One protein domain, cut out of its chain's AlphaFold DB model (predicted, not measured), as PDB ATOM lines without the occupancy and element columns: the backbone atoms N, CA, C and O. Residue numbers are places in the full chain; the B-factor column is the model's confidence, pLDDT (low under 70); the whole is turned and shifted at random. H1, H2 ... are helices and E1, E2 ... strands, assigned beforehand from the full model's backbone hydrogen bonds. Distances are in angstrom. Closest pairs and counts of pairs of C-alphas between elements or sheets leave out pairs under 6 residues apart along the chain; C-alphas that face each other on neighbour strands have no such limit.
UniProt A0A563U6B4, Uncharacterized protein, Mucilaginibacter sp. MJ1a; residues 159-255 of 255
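AT A GLANCE: This is residues 159 to 255 of the 255 residues of an uncharacterized protein of Mucilaginibacter sp. MJ1a (UniProt A0A563U6B4). Two sheets lie partly face to face as a sandwich: a strongly twisted sheet of five strands, E2 E1 E4 E7 E6, and a smaller one of three, E3 E8 E5, with the short helix H1 packed on the large sheet away from the small one. The hairpin of E6 and E7 makes one end of the longest axis, and the loop at residues 239 to 248 reaches the other. The printed part has 97 residues, with named elements in the order E1 H1 E2 E3 E4 E5 E6 E7 E8; the class is mostly strand, and both sheets are antiparallel in the orders given. The whole is compact, with a radius of gyration of the C-alphas of 12.6 A, and spans 41 by 27 by 20 A, only just elongated.

IN THESE COORDINATES: E1, residues 159 to 163, begins at C-alpha 159 (288.875, 256.998, 201.447) and is 11.6 A long. H1 holds residues 169 to 172, E2 residues 176 to 178. E3, residues 182 to 186, is 13.5 A long. E4, residues 192 to 198, measures 20.2 A, and E5, residues 203 to 208, 14.4 A. E6, residues 220 to 228, begins at C-alpha 220 (301.328, 253.909, 207.562), is 22.6 A long and bends by 57 degrees at residue 223. E7, residues 231 to 238, is 22.5 A long. E8, residues 249 to 254, is 16.4 A long and ends at C-alpha 254 (291.014, 261.351, 212.131).

HOW THE PARTS SIT: In the large sheet E2 and E6 are the edge strands. Across the neighbour strands E2 and E1, N 160 and O 176 are within hydrogen-bond range at 2.8 A. Also within hydrogen-bond range are N 159 and O 196 across E1 and E4 at 2.8 A, N 195 and O 236 across E4 and E7 at 2.9 A, and N 223 and O 235 across the hairpin of E6 and E7 at 2.8 A. In the small sheet N 185 and O 250 are 2.8 A apart between E3 and E8, and N 251 and O 207 2.8 A between E8 and E5. The parts of the two sheets that face each other are 10.4 A centre to centre, with best planes 18 degrees apart. Between E1 and E3 the closest C-alphas are those of Gly 161 and Leu 185, 7.0 A. H1 is on the large sheet at a height of 6.2 A, over none of its strands, but only just: 2 of its 4 C-alphas fall on E1. The closest C-alphas of H1 and E6 are those of Trp 169 and Leu 226, 6.0 A. H1 is too short for an O i to N i+4 pair; its one O i to N i+3 pair is within range.

THE WHOLE: The C-alphas farthest apart are those of Ser 229 and Ser 245, 41.1 A. The printed part has no cut. The link from E5 to E6, 11 residues, is long; in it residues 214 to 215 pair antiparallel with residues 207 to 208 of E5. The mean pLDDT of the printed part is 83.1, and residues 239 to 245 are under 70.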
ATOM      1  N   PHE A 159     288.911 258.206 202.269       91.06
ATOM      2  CA  PHE A 159     288.875 256.998 201.447       91.06
ATOM      3  C   PHE A 159     289.795 255.940 202.045       91.06
ATOM      4  O   PHE A 159     290.882 256.254 202.528       91.06
ATOM      5  N   TYR A 160     289.380 254.678 202.028       91.19
ATOM      6  CA  TYR A 160     290.150 253.595 202.626       91.19
ATOM      7  C   TYR A 160     289.850 252.255 201.958       91.19
ATOM      8  O   TYR A 160     288.719 251.954 201.567       91.19
ATOM      9  N   GLY A 161     290.869 251.405 201.853       89.12
ATOM     10  CA  GLY A 161     290.674 250.053 201.350       89.12
ATOM     11  C   GLY A 161     291.948 249.339 200.928       89.12
ATOM     12  O   GLY A 161     293.065 249.827 201.101       89.12
ATOM     13  N   VAL A 162     291.734 248.138 200.395       85.94
ATOM     14  CA  VAL A 162     292.782 247.290 199.825       85.94
ATOM     15  C   VAL A 162     293.280 247.914 198.529       85.94
ATOM     16  O   VAL A 162     292.476 248.265 197.671       85.94
ATOM     17  N   ILE A 163     294.594 247.935 198.344       85.44
ATOM     18  CA  ILE A 163     295.233 248.336 197.092       85.44
ATOM     19  C   ILE A 163     296.162 247.232 196.574       85.44
ATOM     20  O   ILE A 163     296.700 246.429 197.338       85.44
ATOM     21  N   SER A 164     296.356 247.183 195.255       82.81
ATOM     22  CA  SER A 164     297.321 246.294 194.586       82.81
ATOM     23  C   SER A 164     298.561 247.032 194.070       82.81
ATOM     24  O   SER A 164     299.549 246.400 193.704       82.81
ATOM     25  N   HIS A 165     298.507 248.361 194.046       84.44
ATOM     26  CA  HIS A 165     299.536 249.280 193.575       84.44
ATOM     27  C   HIS A 165     299.344 250.639 194.266       84.44
ATOM     28  O   HIS A 165     298.357 250.831 194.976       84.44
ATOM     29  N   LEU A 166     300.287 251.567 194.092       83.38
ATOM     30  CA  LEU A 166     300.161 252.913 194.651       83.38
ATOM     31  C   LEU A 166     298.946 253.617 194.008       83.38
ATOM     32  O   LEU A 166     298.927 253.723 192.780       83.38
ATOM     33  N   PRO A 167     297.942 254.053 194.787       83.56
ATOM     34  CA  PRO A 167     296.693 254.549 194.226       83.56
ATOM     35  C   PRO A 167     296.883 255.908 193.553       83.56
ATOM     36  O   PRO A 167     297.548 256.801 194.077       83.56
ATOM     37  N   THR A 168     296.251 256.058 192.397       86.25
ATOM     38  CA  THR A 168     296.018 257.327 191.706       86.25
ATOM     39  C   THR A 168     294.641 257.885 192.073       86.25
ATOM     40  O   THR A 168     293.847 257.223 192.744       86.25
ATOM     41  N   TRP A 169     294.313 259.094 191.606       81.75
ATOM     42  CA  TRP A 169     292.981 259.664 191.826       81.75
ATOM     43  C   TRP A 169     291.849 258.747 191.335       81.75
ATOM     44  O   TRP A 169     290.870 258.532 192.044       81.75
ATOM     45  N   SER A 170     292.005 258.141 190.152       82.12
ATOM     46  CA  SER A 170     291.005 257.219 189.601       82.12
ATOM     47  C   SER A 170     290.791 255.970 190.457       82.12
ATOM     48  O   SER A 170     289.702 255.401 190.426       82.12
ATOM     49  N   ASP A 171     291.792 255.564 191.244       81.31
ATOM     50  CA  ASP A 171     291.684 254.405 192.131       81.31
ATOM     51  C   ASP A 171     290.922 254.749 193.417       81.31
ATOM     52  O   ASP A 171     290.178 253.906 193.920       81.31
ATOM     53  N   LEU A 172     291.028 255.987 193.925       78.00
ATOM     54  CA  LEU A 172     290.325 256.418 195.144       78.00
ATOM     55  C   LEU A 172     288.807 256.291 195.028       78.00
ATOM     56  O   LEU A 172     288.162 255.844 195.971       78.00
ATOM     57  N   VAL A 173     288.244 256.621 193.863       76.56
ATOM     58  CA  VAL A 173     286.792 256.546 193.609       76.56
ATOM     59  C   VAL A 173     286.266 255.106 193.718       76.56
ATOM     60  O   VAL A 173     285.073 254.887 193.912       76.56
ATOM     61  N   THR A 174     287.151 254.110 193.618       81.06
ATOM     62  CA  THR A 174     286.806 252.688 193.759       81.06
ATOM     63  C   THR A 174     286.970 252.153 195.188       81.06
ATOM     64  O   THR A 174     286.546 251.030 195.468       81.06
ATOM     65  N   LEU A 175     287.570 252.936 196.092       85.56
ATOM     66  CA  LEU A 175     287.727 252.592 197.506       85.56
ATOM     67  C   LEU A 175     286.463 252.925 198.309       85.56
ATOM     68  O   LEU A 175     285.597 253.684 197.875       85.56
ATOM     69  N   ASN A 176     286.369 252.377 199.524       87.94
ATOM     70  CA  ASN A 176     285.304 252.771 200.442       87.94
ATOM     71  C   ASN A 176     285.535 254.208 200.907       87.94
ATOM     72  O   ASN A 176     286.668 254.603 201.174       87.94
ATOM     73  N   SER A 177     284.453 254.965 201.067       88.12
ATOM     74  CA  SER A 177     284.500 256.373 201.444       88.12
ATOM     75  C   SER A 177     283.588 256.659 202.637       88.12
ATOM     76  O   SER A 177     282.527 256.047 202.760       88.12
ATOM     77  N   THR A 178     283.968 257.577 203.527       86.00
ATOM     78  CA  THR A 178     283.155 257.937 204.700       86.00
ATOM     79  C   THR A 178     283.313 259.399 205.116       86.00
ATOM     80  O   THR A 178     284.355 260.010 204.887       86.00
ATOM     81  N   ASN A 179     282.276 259.930 205.770       85.19
ATOM     82  CA  ASN A 179     282.264 261.230 206.453       85.19
ATOM     83  C   ASN A 179     282.401 261.111 207.981       85.19
ATOM     84  O   ASN A 179     282.394 262.120 208.696       85.19
ATOM     85  N   GLU A 180     282.531 259.884 208.483       86.62
ATOM     86  CA  GLU A 180     282.766 259.602 209.895       86.62
ATOM     87  C   GLU A 180     284.222 259.883 210.284       86.62
ATOM     88  O   GLU A 180     285.150 259.674 209.505       86.62
ATOM     89  N   MET A 181     284.432 260.304 211.533       86.81
ATOM     90  CA  MET A 181     285.771 260.569 212.085       86.81
ATOM     91  C   MET A 181     286.513 259.286 212.483       86.81
ATOM     92  O   MET A 181     287.667 259.324 212.908       86.81
ATOM     93  N   THR A 182     285.841 258.136 212.432       88.38
ATOM     94  CA  THR A 182     286.418 256.835 212.771       88.38
ATOM     95  C   THR A 182     285.865 255.758 211.856       88.38
ATOM     96  O   THR A 182     284.661 255.703 211.618       88.38
ATOM     97  N   VAL A 183     286.742 254.879 211.370       89.56
ATOM     98  CA  VAL A 183     286.349 253.776 210.495       89.56
ATOM     99  C   VAL A 183     287.022 252.465 210.870       89.56
ATOM    100  O   VAL A 183     288.127 252.451 211.413       89.56
ATOM    101  N   LEU A 184     286.325 251.362 210.592       87.50
ATOM    102  CA  LEU A 184     286.828 250.003 210.755       87.50
ATOM    103  C   LEU A 184     287.159 249.423 209.381       87.50
ATOM    104  O   LEU A 184     286.288 249.294 208.523       87.50
ATOM    105  N   LEU A 185     288.418 249.056 209.191       84.06
ATOM    106  CA  LEU A 185     288.941 248.484 207.961       84.06
ATOM    107  C   LEU A 185     289.335 247.029 208.211       84.06
ATOM    108  O   LEU A 185     290.188 246.754 209.048       84.06
ATOM    109  N   ASN A 186     288.737 246.097 207.469       82.88
ATOM    110  CA  ASN A 186     289.166 244.701 207.482       82.88
ATOM    111  C   ASN A 186     290.349 244.529 206.524       82.88
ATOM    112  O   ASN A 186     290.182 244.638 205.305       82.88
ATOM    113  N   THR A 187     291.537 244.294 207.074       74.19
ATOM    114  CA  THR A 187     292.780 244.277 206.303       74.19
ATOM    115  C   THR A 187     293.091 242.927 205.661       74.19
ATOM    116  O   THR A 187     293.929 242.826 204.770       74.19
ATOM    117  N   GLY A 188     292.367 241.864 206.000       70.81
ATOM    118  CA  GLY A 188     292.664 240.537 205.461       70.81
ATOM    119  C   GLY A 188     294.137 240.100 205.611       70.81
ATOM    120  O   GLY A 188     294.986 240.805 206.153       70.81
ATOM    121  N   ALA A 189     294.474 238.913 205.113       70.62
ATOM    122  CA  ALA A 189     295.863 238.455 205.115       70.62
ATOM    123  C   ALA A 189     296.641 238.996 203.897       70.62
ATOM    124  O   ALA A 189     296.163 238.903 202.763       70.62
ATOM    125  N   ASN A 190     297.863 239.497 204.121       70.88
ATOM    126  CA  ASN A 190     298.868 239.834 203.093       70.88
ATOM    127  C   ASN A 190     298.428 240.844 202.017       70.88
ATOM    128  O   ASN A 190     298.828 240.743 200.856       70.88
ATOM    129  N   LYS A 191     297.601 241.821 202.384       77.50
ATOM    130  CA  LYS A 191     297.149 242.883 201.479       77.50
ATOM    131  C   LYS A 191     297.801 244.218 201.835       77.50
ATOM    132  O   LYS A 191     298.124 244.469 202.993       77.50
ATOM    133  N   MET A 192     298.000 245.064 200.827       80.19
ATOM    134  CA  MET A 192     298.398 246.457 201.031       80.19
ATOM    135  C   MET A 192     297.154 247.317 201.233       80.19
ATOM    136  O   MET A 192     296.099 247.041 200.657       80.19
ATOM    137  N   PHE A 193     297.300 248.371 202.030       86.19
ATOM    138  CA  PHE A 193     296.208 249.267 202.393       86.19
ATOM    139  C   PHE A 193     296.589 250.710 202.159       86.19
ATOM    140  O   PHE A 193     297.704 251.124 202.481       86.19
ATOM    141  N   ALA A 194     295.630 251.459 201.632       88.88
ATOM    142  CA  ALA A 194     295.701 252.900 201.537       88.88
ATOM    143  C   ALA A 194     294.593 253.532 202.370       88.88
ATOM    144  O   ALA A 194     293.476 253.012 202.453       88.88
ATOM    145  N   VAL A 195     294.928 254.677 202.946       91.00
ATOM    146  CA  VAL A 195     294.002 255.614 203.562       91.00
ATOM    147  C   VAL A 195     294.320 256.975 202.964       91.00
ATOM    148  O   VAL A 195     295.456 257.427 203.058       91.00
ATOM    149  N   ALA A 196     293.347 257.609 202.332       91.44
ATOM    150  CA  ALA A 196     293.467 258.975 201.852       91.44
ATOM    151  C   ALA A 196     292.545 259.854 202.695       91.44
ATOM    152  O   ALA A 196     291.352 259.565 202.807       91.44
ATOM    153  N   VAL A 197     293.098 260.884 203.325       91.50
ATOM    154  CA  VAL A 197     292.387 261.765 204.261       91.50
ATOM    155  C   VAL A 197     292.323 263.157 203.661       91.50
ATOM    156  O   VAL A 197     293.318 263.625 203.121       91.50
ATOM    157  N   LEU A 198     291.156 263.791 203.703       90.25
ATOM    158  CA  LEU A 198     290.994 265.155 203.210       90.25
ATOM    159  C   LEU A 198     291.967 266.083 203.957       90.25
ATOM    160  O   LEU A 198     292.097 265.956 205.169       90.25
ATOM    161  N   ASN A 199     292.638 266.990 203.248       87.44
ATOM    162  CA  ASN A 199     293.726 267.847 203.749       87.44
ATOM    163  C   ASN A 199     293.408 268.672 205.014       87.44
ATOM    164  O   ASN A 199     294.325 269.072 205.729       87.44
ATOM    165  N   ASP A 200     292.131 268.925 205.300       83.50
ATOM    166  CA  ASP A 200     291.686 269.591 206.531       83.50
ATOM    167  C   ASP A 200     291.722 268.676 207.769       83.50
ATOM    168  O   ASP A 200     291.537 269.137 208.897       83.50
ATOM    169  N   PHE A 201     291.949 267.377 207.570       86.50
ATOM    170  CA  PHE A 201     291.964 266.353 208.602       86.50
ATOM    171  C   PHE A 201     293.324 265.659 208.677       86.50
ATOM    172  O   PHE A 201     294.056 265.517 207.703       86.50
ATOM    173  N   SER A 202     293.644 265.149 209.862       86.38
ATOM    174  CA  SER A 202     294.883 264.413 210.120       86.38
ATOM    175  C   SER A 202     294.610 263.086 210.816       86.38
ATOM    176  O   SER A 202     293.715 262.982 211.658       86.38
ATOM    177  N   ILE A 203     295.396 262.052 210.501       87.25
ATOM    178  CA  ILE A 203     295.315 260.766 211.205       87.25
ATOM    179  C   ILE A 203     295.783 260.955 212.653       87.25
ATOM    180  O   ILE A 203     296.928 261.317 212.918       87.25
ATOM    181  N   VAL A 204     294.896 260.662 213.601       89.94
ATOM    182  CA  VAL A 204     295.189 260.643 215.040       89.94
ATOM    183  C   VAL A 204     295.788 259.301 215.434       89.94
ATOM    184  O   VAL A 204     296.807 259.235 216.126       89.94
ATOM    185  N   SER A 205     295.137 258.220 215.015       89.00
ATOM    186  CA  SER A 205     295.548 256.868 215.363       89.00
ATOM    187  C   SER A 205     295.049 255.838 214.362       89.00
ATOM    188  O   SER A 205     293.990 255.980 213.751       89.00
ATOM    189  N   ILE A 206     295.834 254.776 214.226       88.81
ATOM    190  CA  ILE A 206     295.486 253.544 213.536       88.81
ATOM    191  C   ILE A 206     295.786 252.421 214.517       88.81
ATOM    192  O   ILE A 206     296.947 252.187 214.842       88.81
ATOM    193  N   ASN A 207     294.749 251.751 215.010       88.56
ATOM    194  CA  ASN A 207     294.878 250.674 215.989       88.56
ATOM    195  C   ASN A 207     294.391 249.359 215.395       88.56
ATOM    196  O   ASN A 207     293.307 249.310 214.819       88.56
ATOM    197  N   ASP A 208     295.146 248.288 215.583       86.94
ATOM    198  CA  ASP A 208     294.688 246.937 215.300       86.94
ATOM    199  C   ASP A 208     293.880 246.408 216.484       86.94
ATOM    200  O   ASP A 208     294.424 245.992 217.509       86.94
ATOM    201  N   ILE A 209     292.559 246.428 216.342       88.06
ATOM    202  CA  ILE A 209     291.648 246.024 217.414       88.06
ATOM    203  C   ILE A 209     291.550 244.498 217.531       88.06
ATOM    204  O   ILE A 209     291.077 243.986 218.543       88.06
ATOM    205  N   SER A 210     292.008 243.765 216.512       84.75
ATOM    206  CA  SER A 210     292.107 242.305 216.527       84.75
ATOM    207  C   SER A 210     293.359 241.823 217.269       84.75
ATOM    208  O   SER A 210     293.392 240.683 217.725       84.75
ATOM    209  N   ALA A 211     294.360 242.693 217.444       80.44
ATOM    210  CA  ALA A 211     295.629 242.401 218.109       80.44
ATOM    211  C   ALA A 211     295.842 243.238 219.386       80.44
ATOM    212  O   ALA A 211     296.904 243.827 219.580       80.44
ATOM    213  N   SER A 212     294.842 243.279 220.275       81.19
ATOM    214  CA  SER A 212     294.918 243.991 221.567       81.19
ATOM    215  C   SER A 212     295.167 245.506 221.445       81.19
ATOM    216  O   SER A 212     295.951 246.062 222.211       81.19
ATOM    217  N   ASP A 213     294.506 246.165 220.485       82.50
ATOM    218  CA  ASP A 213     294.641 247.606 220.201       82.50
ATOM    219  C   ASP A 213     296.102 248.029 219.929       82.50
ATOM    220  O   ASP A 213     296.576 249.070 220.391       82.50
ATOM    221  N   LEU A 214     296.841 247.217 219.164       83.00
ATOM    222  CA  LEU A 214     298.215 247.538 218.779       83.00
ATOM    223  C   LEU A 214     298.247 248.810 217.917       83.00
ATOM    224  O   LEU A 214     297.597 248.880 216.875       83.00
ATOM    225  N   LEU A 215     299.047 249.798 218.319       84.69
ATOM    226  CA  LEU A 215     299.203 251.051 217.581       84.69
ATOM    227  C   LEU A 215     300.057 250.842 216.318       84.69
ATOM    228  O   LEU A 215     301.228 250.476 216.398       84.69
ATOM    229  N   LEU A 216     299.485 251.140 215.152       83.25
ATOM    230  CA  LEU A 216     300.082 250.942 213.826       83.25
ATOM    231  C   LEU A 216     300.501 252.241 213.123       83.25
ATOM    232  O   LEU A 216     300.854 252.205 211.945       83.25
ATOM    233  N   ASN A 217     300.503 253.388 213.810       81.38
ATOM    234  CA  ASN A 217     300.828 254.691 213.204       81.38
ATOM    235  C   ASN A 217     302.165 254.700 212.442       81.38
ATOM    236  O   ASN A 217     302.298 255.407 211.454       81.38
ATOM    237  N   GLN A 218     303.152 253.913 212.881       77.75
ATOM    238  CA  GLN A 218     304.470 253.844 212.237       77.75
ATOM    239  C   GLN A 218     304.483 253.020 210.938       77.75
ATOM    240  O   GLN A 218     305.428 253.117 210.158       77.75
ATOM    241  N   VAL A 219     303.452 252.204 210.704       81.00
ATOM    242  CA  VAL A 219     303.355 251.314 209.535       81.00
ATOM    243  C   VAL A 219     302.741 252.038 208.332       81.00
ATOM    244  O   VAL A 219     303.032 251.695 207.185       81.00
ATOM    245  N   TYR A 220     301.920 253.056 208.588       83.88
ATOM    246  CA  TYR A 220     301.328 253.909 207.562       83.88
ATOM    247  C   TYR A 220     302.235 255.107 207.322       83.88
ATOM    248  O   TYR A 220     302.405 255.956 208.192       83.88
ATOM    249  N   GLN A 221     302.826 255.164 206.134       83.56
ATOM    250  CA  GLN A 221     303.740 256.231 205.755       83.56
ATOM    251  C   GLN A 221     303.047 257.186 204.778       83.56
ATOM    252  O   GLN A 221     302.326 256.719 203.888       83.56
ATOM    253  N   PRO A 222     303.253 258.506 204.922       86.31
ATOM    254  CA  PRO A 222     302.756 259.472 203.955       86.31
ATOM    255  C   PRO A 222     303.465 259.243 202.614       86.31
ATOM    256  O   PRO A 222     304.694 259.239 202.546       86.31
ATOM    257  N   MET A 223     302.691 259.027 201.552       85.69
ATOM    258  CA  MET A 223     303.201 258.757 200.200       85.69
ATOM    259  C   MET A 223     303.010 259.930 199.237       85.69
ATOM    260  O   MET A 223     303.532 259.893 198.126       85.69
ATOM    261  N   GLY A 224     302.290 260.972 199.653       86.50
ATOM    262  CA  GLY A 224     302.069 262.182 198.867       86.50
ATOM    263  C   GLY A 224     300.631 262.670 198.963       86.50
ATOM    264  O   GLY A 224     299.899 262.294 199.877       86.50
ATOM    265  N   GLN A 225     300.244 263.502 198.002       89.25
ATOM    266  CA  GLN A 225     298.908 264.079 197.905       89.25
ATOM    267  C   GLN A 225     298.234 263.646 196.608       89.25
ATOM    268  O   GLN A 225     298.883 263.515 195.568       89.25
ATOM    269  N   LEU A 226     296.927 263.426 196.680       84.81
ATOM    270  CA  LEU A 226     296.066 263.151 195.540       84.81
ATOM    271  C   LEU A 226     295.116 264.335 195.362       84.81
ATOM    272  O   LEU A 226     294.440 264.737 196.307       84.81
ATOM    273  N   THR A 227     295.089 264.902 194.158       81.94
ATOM    274  CA  THR A 227     294.345 266.130 193.852       81.94
ATOM    275  C   THR A 227     293.400 265.904 192.682       81.94
ATOM    276  O   THR A 227     293.819 265.388 191.646       81.94
ATOM    277  N   ASP A 228     292.160 266.363 192.816       74.12
ATOM    278  CA  ASP A 228     291.224 266.518 191.699       74.12
ATOM    279  C   ASP A 228     290.493 267.834 191.806       74.12
ATOM    280  O   ASP A 228     289.773 268.077 192.777       74.12
ATOM    281  N   SER A 229     290.667 268.636 190.758       70.38
ATOM    282  CA  SER A 229     290.050 269.936 190.534       70.38
ATOM    283  C   SER A 229     290.345 270.941 191.657       70.38
ATOM    284  O   SER A 229     291.089 271.889 191.422       70.38
ATOM    285  N   TYR A 230     289.824 270.704 192.865       71.19
ATOM    286  CA  TYR A 230     289.951 271.542 194.060       71.19
ATOM    287  C   TYR A 230     290.001 270.757 195.387       71.19
ATOM    288  O   TYR A 230     290.107 271.373 196.441       71.19
ATOM    289  N   VAL A 231     289.928 269.418 195.372       77.12
ATOM    290  CA  VAL A 231     289.959 268.595 196.594       77.12
ATOM    291  C   VAL A 231     291.310 267.899 196.716       77.12
ATOM    292  O   VAL A 231     291.762 267.245 195.773       77.12
ATOM    293  N   ILE A 232     291.955 268.049 197.873       85.88
ATOM    294  CA  ILE A 232     293.278 267.486 198.161       85.88
ATOM    295  C   ILE A 232     293.135 266.441 199.262       85.88
ATOM    296  O   ILE A 232     292.607 266.731 200.333       85.88
ATOM    297  N   TYR A 233     293.642 265.238 199.009       88.50
ATOM    298  CA  TYR A 233     293.748 264.182 200.008       88.50
ATOM    299  C   TYR A 233     295.209 263.833 200.277       88.50
ATOM    300  O   TYR A 233     295.967 263.561 199.345       88.50
ATOM    301  N   ASP A 234     295.582 263.759 201.549       90.69
ATOM    302  CA  ASP A 234     296.854 263.208 201.997       90.69
ATOM    303  C   ASP A 234     296.782 261.678 201.974       90.69
ATOM    304  O   ASP A 234     295.944 261.057 202.636       90.69
ATOM    305  N   LEU A 235     297.657 261.055 201.181       90.88
ATOM    306  CA  LEU A 235     297.700 259.613 200.984       90.88
ATOM    307  C   LEU A 235     298.677 258.959 201.963       90.88
ATOM    308  O   LEU A 235     299.884 259.207 201.934       90.88
ATOM    309  N   TYR A 236     298.160 258.015 202.737       90.38
ATOM    310  CA  TYR A 236     298.915 257.150 203.630       90.38
ATOM    311  C   TYR A 236     298.840 255.714 203.132       90.38
ATOM    312  O   TYR A 236     297.754 255.160 202.951       90.38
ATOM    313  N   VAL A 237     299.998 255.087 202.938       87.25
ATOM    314  CA  VAL A 237     300.081 253.687 202.513       87.25
ATOM    315  C   VAL A 237     300.787 252.870 203.576       87.25
ATOM    316  O   VAL A 237     301.813 253.266 204.130       87.25
ATOM    317  N   MET A 238     300.235 251.695 203.835       84.75
ATOM    318  CA  MET A 238     300.852 250.684 204.673       84.75
ATOM    319  C   MET A 238     302.056 250.080 203.933       84.75
ATOM    320  O   MET A 238     301.889 249.270 203.024       84.75
ATOM    321  N   GLN A 239     303.272 250.505 204.290       68.81
ATOM    322  CA  GLN A 239     304.493 250.209 203.520       68.81
ATOM    323  C   GLN A 239     304.926 248.737 203.612       68.81
ATOM    324  O   GLN A 239     305.603 248.219 202.724       68.81
ATOM    325  N   GLN A 240     304.523 248.051 204.679       65.88
ATOM    326  CA  GLN A 240     304.796 246.640 204.886       65.88
ATOM    327  C   GLN A 240     303.476 245.937 205.175       65.88
ATOM    328  O   GLN A 240     302.819 246.254 206.165       65.88
ATOM    329  N   ALA A 241     303.092 244.982 204.320       62.22
ATOM    330  CA  ALA A 241     302.013 244.063 204.654       62.22
ATOM    331  C   ALA A 241     302.395 243.379 205.970       62.22
ATOM    332  O   ALA A 241     303.433 242.717 206.060       62.22
ATOM    333  N   ILE A 242     301.596 243.591 207.012       64.69
ATOM    334  CA  ILE A 242     301.772 242.830 208.238       64.69
ATOM    335  C   ILE A 242     301.356 241.408 207.874       64.69
ATOM    336  O   ILE A 242     300.270 241.192 207.334       64.69
ATOM    337  N   ASN A 243     302.256 240.453 208.116       64.69
ATOM    338  CA  ASN A 243     301.989 239.031 207.928       64.69
ATOM    339  C   ASN A 243     301.023 238.569 209.019       64.69
ATOM    340  O   ASN A 243     301.406 237.887 209.970       64.69
ATOM    341  N   TYR A 244     299.775 238.999 208.908       67.75
ATOM    342  CA  TYR A 244     298.706 238.499 209.736       67.75
ATOM    343  C   TYR A 244     298.451 237.039 209.376       67.75
ATOM    344  O   TYR A 244     298.322 236.684 208.203       67.75
ATOM    345  N   SER A 245     298.396 236.178 210.391       65.88
ATOM    346  CA  SER A 245     298.007 234.778 210.210       65.88
ATOM    347  C   SER A 245     296.524 234.636 209.854       65.88
ATOM    348  O   SER A 245     296.125 233.603 209.326       65.88
ATOM    349  N   GLU A 246     295.717 235.665 210.140       71.31
ATOM    350  CA  GLU A 246     294.264 235.708 209.956       71.31
ATOM    351  C   GLU A 246     293.810 237.115 209.505       71.31
ATOM    352  O   GLU A 246     294.633 237.975 209.206       71.31
ATOM    353  N   ASN A 247     292.503 237.369 209.404       77.69
ATOM    354  CA  ASN A 247     291.988 238.701 209.066       77.69
ATOM    355  C   ASN A 247     292.032 239.626 210.291       77.69
ATOM    356  O   ASN A 247     291.539 239.249 211.352       77.69
ATOM    357  N   HIS A 248     292.539 240.849 210.128       82.06
ATOM    358  CA  HIS A 248     292.591 241.856 211.191       82.06
ATOM    359  C   HIS A 248     291.661 243.035 210.906       82.06
ATOM    360  O   HIS A 248     291.288 243.299 209.759       82.06
ATOM    361  N   ILE A 249     291.257 243.735 211.967       86.38
ATOM    362  CA  ILE A 249     290.429 244.937 211.880       86.38
ATOM    363  C   ILE A 249     291.236 246.120 212.399       86.38
ATOM    364  O   ILE A 249     291.662 246.149 213.550       86.38
ATOM    365  N   HIS A 250     291.425 247.119 211.546       88.31
ATOM    366  CA  HIS A 250     292.088 248.362 211.902       88.31
ATOM    367  C   HIS A 250     291.033 249.432 212.177       88.31
ATOM    368  O   HIS A 250     290.155 249.669 211.349       88.31
ATOM    369  N   ARG A 251     291.125 250.096 213.326       90.50
ATOM    370  CA  ARG A 251     290.368 251.304 213.655       90.50
ATOM    371  C   ARG A 251     291.222 252.515 213.305       90.50
ATOM    372  O   ARG A 251     292.250 252.728 213.941       90.50
ATOM    373  N   ILE A 252     290.788 253.289 212.319       90.81
ATOM    374  CA  ILE A 252     291.442 254.535 211.908       90.81
ATOM    375  C   ILE A 252     290.617 255.699 212.449       90.81
ATOM    376  O   ILE A 252     289.408 255.733 212.230       90.81
ATOM    377  N   THR A 253     291.262 256.641 213.133       89.88
ATOM    378  CA  THR A 253     290.638 257.853 213.677       89.88
ATOM    379  C   THR A 253     291.334 259.088 213.122       89.88
ATOM    380  O   THR A 253     292.563 259.176 213.167       89.88
ATOM    381  N   ILE A 254     290.548 260.049 212.633       91.38
ATOM    382  CA  ILE A 254     291.014 261.351 212.131       91.38
ATOM    383  C   ILE A 254     290.539 262.489 213.047       91.38
ATOM    384  O   ILE A 254     289.613 262.290 213.838       91.38
ATOM    385  N   LYS A 255     291.175 263.660 212.967       87.50
ATOM    386  CA  LYS A 255     290.737 264.911 213.608       87.50
ATOM    387  C   LYS A 255     290.941 266.097 212.687       87.50
ATOM    388  O   LYS A 255     291.940 266.052 211.930       87.50
TER     389      LYS A 255